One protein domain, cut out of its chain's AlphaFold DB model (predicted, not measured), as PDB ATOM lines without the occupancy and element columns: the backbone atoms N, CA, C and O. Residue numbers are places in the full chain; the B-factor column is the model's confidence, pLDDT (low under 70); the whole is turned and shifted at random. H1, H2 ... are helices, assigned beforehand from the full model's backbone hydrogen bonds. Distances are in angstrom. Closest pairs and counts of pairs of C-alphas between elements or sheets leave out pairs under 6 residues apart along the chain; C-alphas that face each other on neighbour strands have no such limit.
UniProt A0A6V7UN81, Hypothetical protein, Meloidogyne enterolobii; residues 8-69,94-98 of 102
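This is residues 8 to 69 and 94 to 98 of the 102 residues of the protein "Hypothetical protein" of Meloidogyne enterolobii (UniProt A0A6V7UN81). One long helix, H3, runs as a slanting strut, and the end of H1 meets its side about perpendicularly, with residues 8 to 16 of H1 sticking out. Before the other end of the strut H2 folds back at an angle, and H2, H3 and the link of residues 25 to 32 frame an open triangle; the short H4 packs on residues 47 to 51 of H3. The printed part has 67 residues with four named helices, H1, H2, H3 and H4 in chain order, and no named strand; the class is all helix. The whole is loose, with a radius of gyration of the C-alphas of 14.7 A, and elongated, spanning 44 by 24 by 15 A.

H3, residues 45 to 69, is the longest helix. H1, residues 8 to 24, touches it with residues 20 to 24 alone, on residues 57 to 65 of H3. The closest C-alphas of the two, those of Ser 24 and Asn 62, are 4.9 A apart, and their lines are about perpendicular, at 78 degrees. H4, residues 94 to 98, touches H3 at residues 47 to 51 of H3 alone; the closest C-alphas, those of Thr 47 and Ala 97, are 5.5 A apart. H2, residues 33 to 42, is close to H3 but not clearly touching, with the closest C-alphas, those of Phe 39 and Ser 48, 7.9 A apart. H2 and H3 run opposite ways at a steep tilt of 35.1 degrees, only just past shallow. H1 and H4, H2 and H4, and H1 and H2 are apart. In H1, H2, H3 and H4 every O i to N i+4 pair is within hydrogen-bond range.

H3 is 36.0 A from first to last C-alpha, from Ala 45 at (10.438, -1.337, -5.506) to Tyr 69 at (-6.553, -27.896, 11.834). H1 measures 24.1 A and begins with C-alpha 8 at (-16.533, -5.109, 15.009). H2 measures 14.2 A from Ile 33 to His 42. H4 measures 6.2 A and ends with C-alpha 98 at (8.847, -9.941, -14.915).

The two C-alphas farthest apart are those of Phe 8 and Gln 34, at 44.8 A. Residues 8 to 16, which belong to H1, and residues 32 to 38, of which 33 to 38 belong to H2, stand free. Residues 70 to 93 are not printed; across this cut, C-alphas 69 and 94 are 29.7 A apart. Of the links that are printed whole, H2 to H3 is tight and H1 to H2 is short. The mean pLDDT of the printed part is 79.8; residues 8 to 13, 69 and 94 to 98 are under 70.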
ATOM      1  N   PHE A   8     -17.681  -5.120  15.931       51.03
ATOM      2  CA  PHE A   8     -16.533  -5.109  15.009       51.03
ATOM      3  C   PHE A   8     -15.862  -6.481  14.845       51.03
ATOM      4  O   PHE A   8     -15.248  -6.742  13.816       51.03
ATOM      5  N   SER A   9     -15.993  -7.369  15.834       55.31
ATOM      6  CA  SER A   9     -15.354  -8.693  15.827       55.31
ATOM      7  C   SER A   9     -15.959  -9.631  14.773       55.31
ATOM      8  O   SER A   9     -15.233 -10.281  14.026       55.31
ATOM      9  N   SER A  10     -17.290  -9.649  14.649       57.88
ATOM     10  CA  SER A  10     -17.991 -10.613  13.787       57.88
ATOM     11  C   SER A  10     -17.801 -10.334  12.284       57.88
ATOM     12  O   SER A  10     -17.527 -11.239  11.494       57.88
ATOM     13  N   ILE A  11     -17.855  -9.061  11.874       60.16
ATOM     14  CA  ILE A  11     -17.685  -8.672  10.462       60.16
ATOM     15  C   ILE A  11     -16.216  -8.798  10.032       60.16
ATOM     16  O   ILE A  11     -15.917  -9.288   8.945       60.16
ATOM     17  N   PHE A  12     -15.277  -8.390  10.889       59.91
ATOM     18  CA  PHE A  12     -13.855  -8.449  10.552       59.91
ATOM     19  C   PHE A  12     -13.330  -9.894  10.564       59.91
ATOM     20  O   PHE A  12     -12.532 -10.267   9.705       59.91
ATOM     21  N   GLY A  13     -13.839 -10.736  11.471       66.88
ATOM     22  CA  GLY A  13     -13.514 -12.162  11.526       66.88
ATOM     23  C   GLY A  13     -13.924 -12.918  10.260       66.88
ATOM     24  O   GLY A  13     -13.111 -13.653   9.699       66.88
ATOM     25  N   THR A  14     -15.136 -12.686   9.750       70.00
ATOM     26  CA  THR A  14     -15.631 -13.341   8.522       70.00
ATOM     27  C   THR A  14     -14.872 -12.890   7.270       70.00
ATOM     28  O   THR A  14     -14.481 -13.723   6.452       70.00
ATOM     29  N   ALA A  15     -14.568 -11.595   7.140       75.94
ATOM     30  CA  ALA A  15     -13.766 -11.077   6.029       75.94
ATOM     31  C   ALA A  15     -12.337 -11.651   6.012       75.94
ATOM     32  O   ALA A  15     -11.824 -11.999   4.945       75.94
ATOM     33  N   ILE A  16     -11.704 -11.783   7.184       78.75
ATOM     34  CA  ILE A  16     -10.383 -12.410   7.316       78.75
ATOM     35  C   ILE A  16     -10.456 -13.893   6.950       78.75
ATOM     36  O   ILE A  16      -9.614 -14.350   6.183       78.75
ATOM     37  N   CYS A  17     -11.466 -14.623   7.429       79.31
ATOM     38  CA  CYS A  17     -11.651 -16.042   7.112       79.31
ATOM     39  C   CYS A  17     -11.773 -16.276   5.601       79.31
ATOM     40  O   CYS A  17     -11.033 -17.091   5.054       79.31
ATOM     41  N   ASN A  18     -12.594 -15.480   4.911       80.62
ATOM     42  CA  ASN A  18     -12.764 -15.572   3.459       80.62
ATOM     43  C   ASN A  18     -11.449 -15.315   2.705       80.62
ATOM     44  O   ASN A  18     -11.135 -15.983   1.719       80.62
ATOM     45  N   LYS A  19     -10.645 -14.341   3.160       82.69
ATOM     46  CA  LYS A  19      -9.323 -14.081   2.570       82.69
ATOM     47  C   LYS A  19      -8.332 -15.193   2.874       82.69
ATOM     48  O   LYS A  19      -7.550 -15.551   1.998       82.69
ATOM     49  N   LEU A  20      -8.367 -15.746   4.075       82.88
ATOM     50  CA  LEU A  20      -7.495 -16.835   4.483       82.88
ATOM     51  C   LEU A  20      -7.767 -18.098   3.663       82.88
ATOM     52  O   LEU A  20      -6.831 -18.689   3.129       82.88
ATOM     53  N   GLU A  21      -9.038 -18.442   3.469       81.25
ATOM     54  CA  GLU A  21      -9.454 -19.525   2.581       81.25
ATOM     55  C   GLU A  21      -8.960 -19.275   1.149       81.25
ATOM     56  O   GLU A  21      -8.274 -20.129   0.576       81.25
ATOM     57  N   GLN A  22      -9.168 -18.055   0.629       83.38
ATOM     58  CA  GLN A  22      -8.709 -17.641  -0.698       83.38
ATOM     59  C   GLN A  22      -7.190 -17.763  -0.875       83.38
ATOM     60  O   GLN A  22      -6.752 -18.130  -1.963       83.38
ATOM     61  N   TYR A  23      -6.370 -17.424   0.124       82.31
ATOM     62  CA  TYR A  23      -4.910 -17.492  -0.004       82.31
ATOM     63  C   TYR A  23      -4.344 -18.889   0.280       82.31
ATOM     64  O   TYR A  23      -3.332 -19.263  -0.309       82.31
ATOM     65  N   SER A  24      -5.018 -19.681   1.115       82.12
ATOM     66  CA  SER A  24      -4.570 -21.022   1.513       82.12
ATOM     67  C   SER A  24      -4.654 -22.087   0.412       82.12
ATOM     68  O   SER A  24      -4.109 -23.179   0.545       82.12
ATOM     69  N   GLN A  25      -5.362 -21.805  -0.681       81.00
ATOM     70  CA  GLN A  25      -5.402 -22.694  -1.847       81.00
ATOM     71  C   GLN A  25      -4.137 -22.583  -2.719       81.00
ATOM     72  O   GLN A  25      -3.887 -23.448  -3.558       81.00
ATOM     73  N   TYR A  26      -3.342 -21.520  -2.551       82.06
ATOM     74  CA  TYR A  26      -2.120 -21.311  -3.324       82.06
ATOM     75  C   TYR A  26      -0.920 -21.970  -2.645       82.06
ATOM     76  O   TYR A  26      -0.779 -21.959  -1.420       82.06
ATOM     77  N   ARG A  27      -0.006 -22.514  -3.454       81.19
ATOM     78  CA  ARG A  27       1.271 -23.048  -2.967       81.19
ATOM     79  C   ARG A  27       2.295 -21.909  -2.865       81.19
ATOM     80  O   ARG A  27       2.333 -21.082  -3.778       81.19
ATOM     81  N   PRO A  28       3.115 -21.865  -1.802       82.56
ATOM     82  CA  PRO A  28       4.180 -20.874  -1.687       82.56
ATOM     83  C   PRO A  28       5.197 -21.053  -2.818       82.56
ATOM     84  O   PRO A  28       5.466 -22.184  -3.240       82.56
ATOM     85  N   SER A  29       5.761 -19.949  -3.306       81.88
ATOM     86  CA  SER A  29       6.790 -20.012  -4.341       81.88
ATOM     87  C   SER A  29       8.134 -20.434  -3.742       81.88
ATOM     88  O   SER A  29       8.558 -19.967  -2.681       81.88
ATOM     89  N   SER A  30       8.814 -21.358  -4.419       81.81
ATOM     90  CA  SER A  30      10.187 -21.747  -4.100       81.81
ATOM     91  C   SER A  30      11.137 -20.939  -4.976       81.81
ATOM     92  O   SER A  30      11.201 -21.172  -6.183       81.81
ATOM     93  N   LEU A  31      11.859 -19.996  -4.374       82.25
ATOM     94  CA  LEU A  31      12.892 -19.223  -5.054       82.25
ATOM     95  C   LEU A  31      14.271 -19.781  -4.742       82.25
ATOM     96  O   LEU A  31      14.586 -20.086  -3.592       82.25
ATOM     97  N   THR A  32      15.099 -19.873  -5.774       88.69
ATOM     98  CA  THR A  32      16.531 -20.127  -5.605       88.69
ATOM     99  C   THR A  32      17.245 -18.852  -5.165       88.69
ATOM    100  O   THR A  32      16.795 -17.740  -5.454       88.69
ATOM    101  N   ILE A  33      18.397 -19.002  -4.506       89.62
ATOM    102  CA  ILE A  33      19.232 -17.864  -4.093       89.62
ATOM    103  C   ILE A  33      19.619 -17.007  -5.309       89.62
ATOM    104  O   ILE A  33      19.570 -15.785  -5.233       89.62
ATOM    105  N   GLN A  34      19.914 -17.633  -6.452       89.25
ATOM    106  CA  GLN A  34      20.247 -16.928  -7.693       89.25
ATOM    107  C   GLN A  34      19.103 -16.026  -8.179       89.25
ATOM    108  O   GLN A  34      19.339 -14.864  -8.486       89.25
ATOM    109  N   GLN A  35      17.859 -16.514  -8.175       85.88
ATOM    110  CA  GLN A  35      16.688 -15.708  -8.554       85.88
ATOM    111  C   GLN A  35      16.416 -14.573  -7.563       85.88
ATOM    112  O   GLN A  35      15.937 -13.512  -7.951       85.88
ATOM    113  N   TYR A  36      16.708 -14.792  -6.281       87.62
ATOM    114  CA  TYR A  36      16.563 -13.756  -5.263       87.62
ATOM    115  C   TYR A  36      17.595 -12.634  -5.448       87.62
ATOM    116  O   TYR A  36      17.262 -11.459  -5.307       87.62
ATOM    117  N   LEU A  37      18.832 -12.988  -5.812       90.12
ATOM    118  CA  LEU A  37      19.884 -12.024  -6.140       90.12
ATOM    119  C   LEU A  37      19.560 -11.252  -7.423       90.12
ATOM    120  O   LEU A  37      19.628 -10.029  -7.422       90.12
ATOM    121  N   ASP A  38      19.133 -11.948  -8.478       88.19
ATOM    122  CA  ASP A  38      18.698 -11.344  -9.744       88.19
ATOM    123  C   ASP A  38      17.550 -10.341  -9.524       88.19
ATOM    124  O   ASP A  38      17.569  -9.214 -10.019       88.19
ATOM    125  N   PHE A  39      16.595 -10.693  -8.661       86.62
ATOM    126  CA  PHE A  39      15.516  -9.799  -8.251       86.62
ATOM    127  C   PHE A  39      15.995  -8.562  -7.482       86.62
ATOM    128  O   PHE A  39      15.444  -7.479  -7.662       86.62
ATOM    129  N   GLY A  40      17.008  -8.706  -6.626       86.38
ATOM    130  CA  GLY A  40      17.601  -7.586  -5.895       86.38
ATOM    131  C   GLY A  40      18.412  -6.646  -6.790       86.38
ATOM    132  O   GLY A  40      18.425  -5.443  -6.546       86.38
ATOM    133  N   LEU A  41      19.055  -7.185  -7.828       89.19
ATOM    134  CA  LEU A  41      19.887  -6.426  -8.762       89.19
ATOM    135  C   LEU A  41      19.068  -5.720  -9.849       89.19
ATOM    136  O   LEU A  41      19.382  -4.589 -10.212       89.19
ATOM    137  N   HIS A  42      18.021  -6.370 -10.363       87.56
ATOM    138  CA  HIS A  42      17.263  -5.892 -11.526       87.56
ATOM    139  C   HIS A  42      15.800  -5.527 -11.223       87.56
ATOM    140  O   HIS A  42      15.099  -5.007 -12.092       87.56
ATOM    141  N   GLY A  43      15.306  -5.797 -10.013       85.00
ATOM    142  CA  GLY A  43      13.928  -5.513  -9.616       85.00
ATOM    143  C   GLY A  43      13.675  -4.048  -9.251       85.00
ATOM    144  O   GLY A  43      14.558  -3.311  -8.827       85.00
ATOM    145  N   THR A  44      12.414  -3.624  -9.364       89.19
ATOM    146  CA  THR A  44      11.954  -2.305  -8.899       89.19
ATOM    147  C   THR A  44      11.236  -2.423  -7.555       89.19
ATOM    148  O   THR A  44      10.637  -3.453  -7.244       89.19
ATOM    149  N   ALA A  45      11.178  -1.343  -6.773       89.25
ATOM    150  CA  ALA A  45      10.438  -1.337  -5.506       89.25
ATOM    151  C   ALA A  45       8.963  -1.770  -5.667       89.25
ATOM    152  O   ALA A  45       8.411  -2.456  -4.808       89.25
ATOM    153  N   LYS A  46       8.329  -1.431  -6.800       88.38
ATOM    154  CA  LYS A  46       6.936  -1.791  -7.108       88.38
ATOM    155  C   LYS A  46       6.757  -3.296  -7.331       88.38
ATOM    156  O   LYS A  46       5.786  -3.879  -6.834       88.38
ATOM    157  N   THR A  47       7.678  -3.928  -8.060       84.69
ATOM    158  CA  THR A  47       7.664  -5.382  -8.291       84.69
ATOM    159  C   THR A  47       8.002  -6.133  -7.006       84.69
ATOM    160  O   THR A  47       7.293  -7.077  -6.661       84.69
ATOM    161  N   SER A  48       8.983  -5.638  -6.242       87.56
ATOM    162  CA  SER A  48       9.357  -6.124  -4.905       87.56
ATOM    163  C   SER A  48       8.194  -6.126  -3.936       87.56
ATOM    164  O   SER A  48       7.856  -7.165  -3.369       87.56
ATOM    165  N   PHE A  49       7.505  -4.997  -3.813       90.12
ATOM    166  CA  PHE A  49       6.353  -4.883  -2.934       90.12
ATOM    167  C   PHE A  49       5.206  -5.818  -3.338       90.12
ATOM    168  O   PHE A  49       4.635  -6.508  -2.492       90.12
ATOM    169  N   SER A  50       4.876  -5.874  -4.632       86.06
ATOM    170  CA  SER A  50       3.763  -6.694  -5.126       86.06
ATOM    171  C   SER A  50       4.025  -8.188  -4.926       86.06
ATOM    172  O   SER A  50       3.137  -8.919  -4.480       86.06
ATOM    173  N   PHE A  51       5.256  -8.631  -5.198       87.19
ATOM    174  CA  PHE A  51       5.686 -10.003  -4.960       87.19
ATOM    175  C   PHE A  51       5.615 -10.352  -3.468       87.19
ATOM    176  O   PHE A  51       4.865 -11.253  -3.090       87.19
ATOM    177  N   LEU A  52       6.297  -9.582  -2.611       89.31
ATOM    178  CA  LEU A  52       6.367  -9.850  -1.172       89.31
ATOM    179  C   LEU A  52       4.987  -9.854  -0.515       89.31
ATOM    180  O   LEU A  52       4.684 -10.759   0.257       89.31
ATOM    181  N   LYS A  53       4.117  -8.895  -0.859       90.56
ATOM    182  CA  LYS A  53       2.746  -8.838  -0.337       90.56
ATOM    183  C   LYS A  53       1.991 -10.139  -0.601       90.56
ATOM    184  O   LYS A  53       1.314 -10.643   0.287       90.56
ATOM    185  N   THR A  54       2.070 -10.668  -1.818       86.88
ATOM    186  CA  THR A  54       1.323 -11.879  -2.186       86.88
ATOM    187  C   THR A  54       1.943 -13.140  -1.592       86.88
ATOM    188  O   THR A  54       1.225 -13.945  -1.004       86.88
ATOM    189  N   GLU A  55       3.265 -13.280  -1.665       89.69
ATOM    190  CA  GLU A  55       3.988 -14.446  -1.156       89.69
ATOM    191  C   GLU A  55       3.857 -14.580   0.370       89.69
ATOM    192  O   GLU A  55       3.580 -15.670   0.876       89.69
ATOM    193  N   LEU A  56       3.980 -13.471   1.110       91.44
ATOM    194  CA  LEU A  56       3.813 -13.465   2.565       91.44
ATOM    195  C   LEU A  56       2.394 -13.869   2.976       91.44
ATOM    196  O   LEU A  56       2.234 -14.676   3.890       91.44
ATOM    197  N   LEU A  57       1.367 -13.358   2.287       90.56
ATOM    198  CA  LEU A  57      -0.028 -13.704   2.581       90.56
ATOM    199  C   LEU A  57      -0.323 -15.185   2.319       90.56
ATOM    200  O   LEU A  57      -1.004 -15.814   3.126       90.56
ATOM    201  N   VAL A  58       0.215 -15.762   1.240       89.00
ATOM    202  CA  VAL A  58       0.066 -17.196   0.935       89.00
ATOM    203  C   VAL A  58       0.757 -18.062   1.991       89.00
ATOM    204  O   VAL A  58       0.171 -19.033   2.470       89.00
ATOM    205  N   ARG A  59       1.980 -17.708   2.409       92.88
ATOM    206  CA  ARG A  59       2.697 -18.432   3.476       92.88
ATOM    207  C   ARG A  59       1.947 -18.372   4.800       92.88
ATOM    208  O   ARG A  59       1.751 -19.408   5.430       92.88
ATOM    209  N   LEU A  60       1.491 -17.182   5.188       91.50
ATOM    210  CA  LEU A  60       0.752 -16.986   6.428       91.50
ATOM    211  C   LEU A  60      -0.574 -17.753   6.416       91.50
ATOM    212  O   LEU A  60      -0.855 -18.476   7.363       91.50
ATOM    213  N   ALA A  61      -1.355 -17.661   5.336       88.81
ATOM    214  CA  ALA A  61      -2.627 -18.370   5.217       88.81
ATOM    215  C   ALA A  61      -2.452 -19.892   5.317       88.81
ATOM    216  O   ALA A  61      -3.243 -20.558   5.981       88.81
ATOM    217  N   ASN A  62      -1.392 -20.438   4.714       86.88
ATOM    218  CA  ASN A  62      -1.080 -21.862   4.799       86.88
ATOM    219  C   ASN A  62      -0.673 -22.293   6.214       86.88
ATOM    220  O   ASN A  62      -1.175 -23.302   6.705       86.88
ATOM    221  N   ILE A  63       0.177 -21.518   6.899       89.19
ATOM    222  CA  ILE A  63       0.547 -21.792   8.298       89.19
ATOM    223  C   ILE A  63      -0.686 -21.699   9.199       89.19
ATOM    224  O   ILE A  63      -0.939 -22.602   9.987       89.19
ATOM    225  N   MET A  64      -1.489 -20.644   9.053       86.31
ATOM    226  CA  MET A  64      -2.706 -20.459   9.841       86.31
ATOM    227  C   MET A  64      -3.705 -21.590   9.608       86.31
ATOM    228  O   MET A  64      -4.282 -22.077  10.569       86.31
ATOM    229  N   LYS A  65      -3.874 -22.063   8.369       82.56
ATOM    230  CA  LYS A  65      -4.731 -23.216   8.072       82.56
ATOM    231  C   LYS A  65      -4.243 -24.481   8.788       82.56
ATOM    232  O   LYS A  65      -5.053 -25.188   9.382       82.56
ATOM    233  N   LEU A  66      -2.932 -24.743   8.774       80.94
ATOM    234  CA  LEU A  66      -2.336 -25.868   9.506       80.94
ATOM    235  C   LEU A  66      -2.552 -25.744  11.021       80.94
ATOM    236  O   LEU A  66      -2.951 -26.716  11.655       80.94
ATOM    237  N   LEU A  67      -2.348 -24.552  11.587       81.44
ATOM    238  CA  LEU A  67      -2.587 -24.284  13.008       81.44
ATOM    239  C   LEU A  67      -4.066 -24.457  13.376       81.44
ATOM    240  O   LEU A  67      -4.370 -25.075  14.388       81.44
ATOM    241  N   THR A  68      -4.990 -23.985  12.539       70.00
ATOM    242  CA  THR A  68      -6.431 -24.159  12.760       70.00
ATOM    243  C   THR A  68      -6.828 -25.635  12.741       70.00
ATOM    244  O   THR A  68      -7.578 -26.061  13.612       70.00
ATOM    245  N   TYR A  69      -6.297 -26.448  11.820       63.19
ATOM    246  CA  TYR A  69      -6.553 -27.896  11.834       63.19
ATOM    247  C   TYR A  69      -5.924 -28.618  13.033       63.19
ATOM    248  O   TYR A  69      -6.452 -29.641  13.456       63.19
ATOM    249  N   MET A  94       5.719 -14.495 -10.141       49.69
ATOM    250  CA  MET A  94       7.028 -14.076 -10.665       49.69
ATOM    251  C   MET A  94       6.951 -13.699 -12.149       49.69
ATOM    252  O   MET A  94       7.437 -12.643 -12.538       49.69
ATOM    253  N   LEU A  95       6.248 -14.492 -12.963       49.44
ATOM    254  CA  LEU A  95       6.028 -14.199 -14.383       49.44
ATOM    255  C   LEU A  95       5.316 -12.852 -14.571       49.44
ATOM    256  O   LEU A  95       5.720 -12.074 -15.423       49.44
ATOM    257  N   ARG A  96       4.329 -12.510 -13.726       49.41
ATOM    258  CA  ARG A  96       3.688 -11.181 -13.757       49.41
ATOM    259  C   ARG A  96       4.586 -10.038 -13.285       49.41
ATOM    260  O   ARG A  96       4.415  -8.915 -13.753       49.41
ATOM    261  N   ALA A  97       5.507 -10.297 -12.358       48.09
ATOM    262  CA  ALA A  97       6.483  -9.303 -11.921       48.09
ATOM    263  C   ALA A  97       7.542  -9.028 -13.006       48.09
ATOM    264  O   ALA A  97       8.004  -7.899 -13.122       48.09
ATOM    265  N   GLN A  98       7.869 -10.032 -13.826       47.44
ATOM    266  CA  GLN A  98       8.847  -9.941 -14.915       47.44
ATOM    267  C   GLN A  98       8.259  -9.416 -16.241       47.44
ATOM    268  O   GLN A  98       9.001  -8.882 -17.061       47.44
TER     269      GLN A  98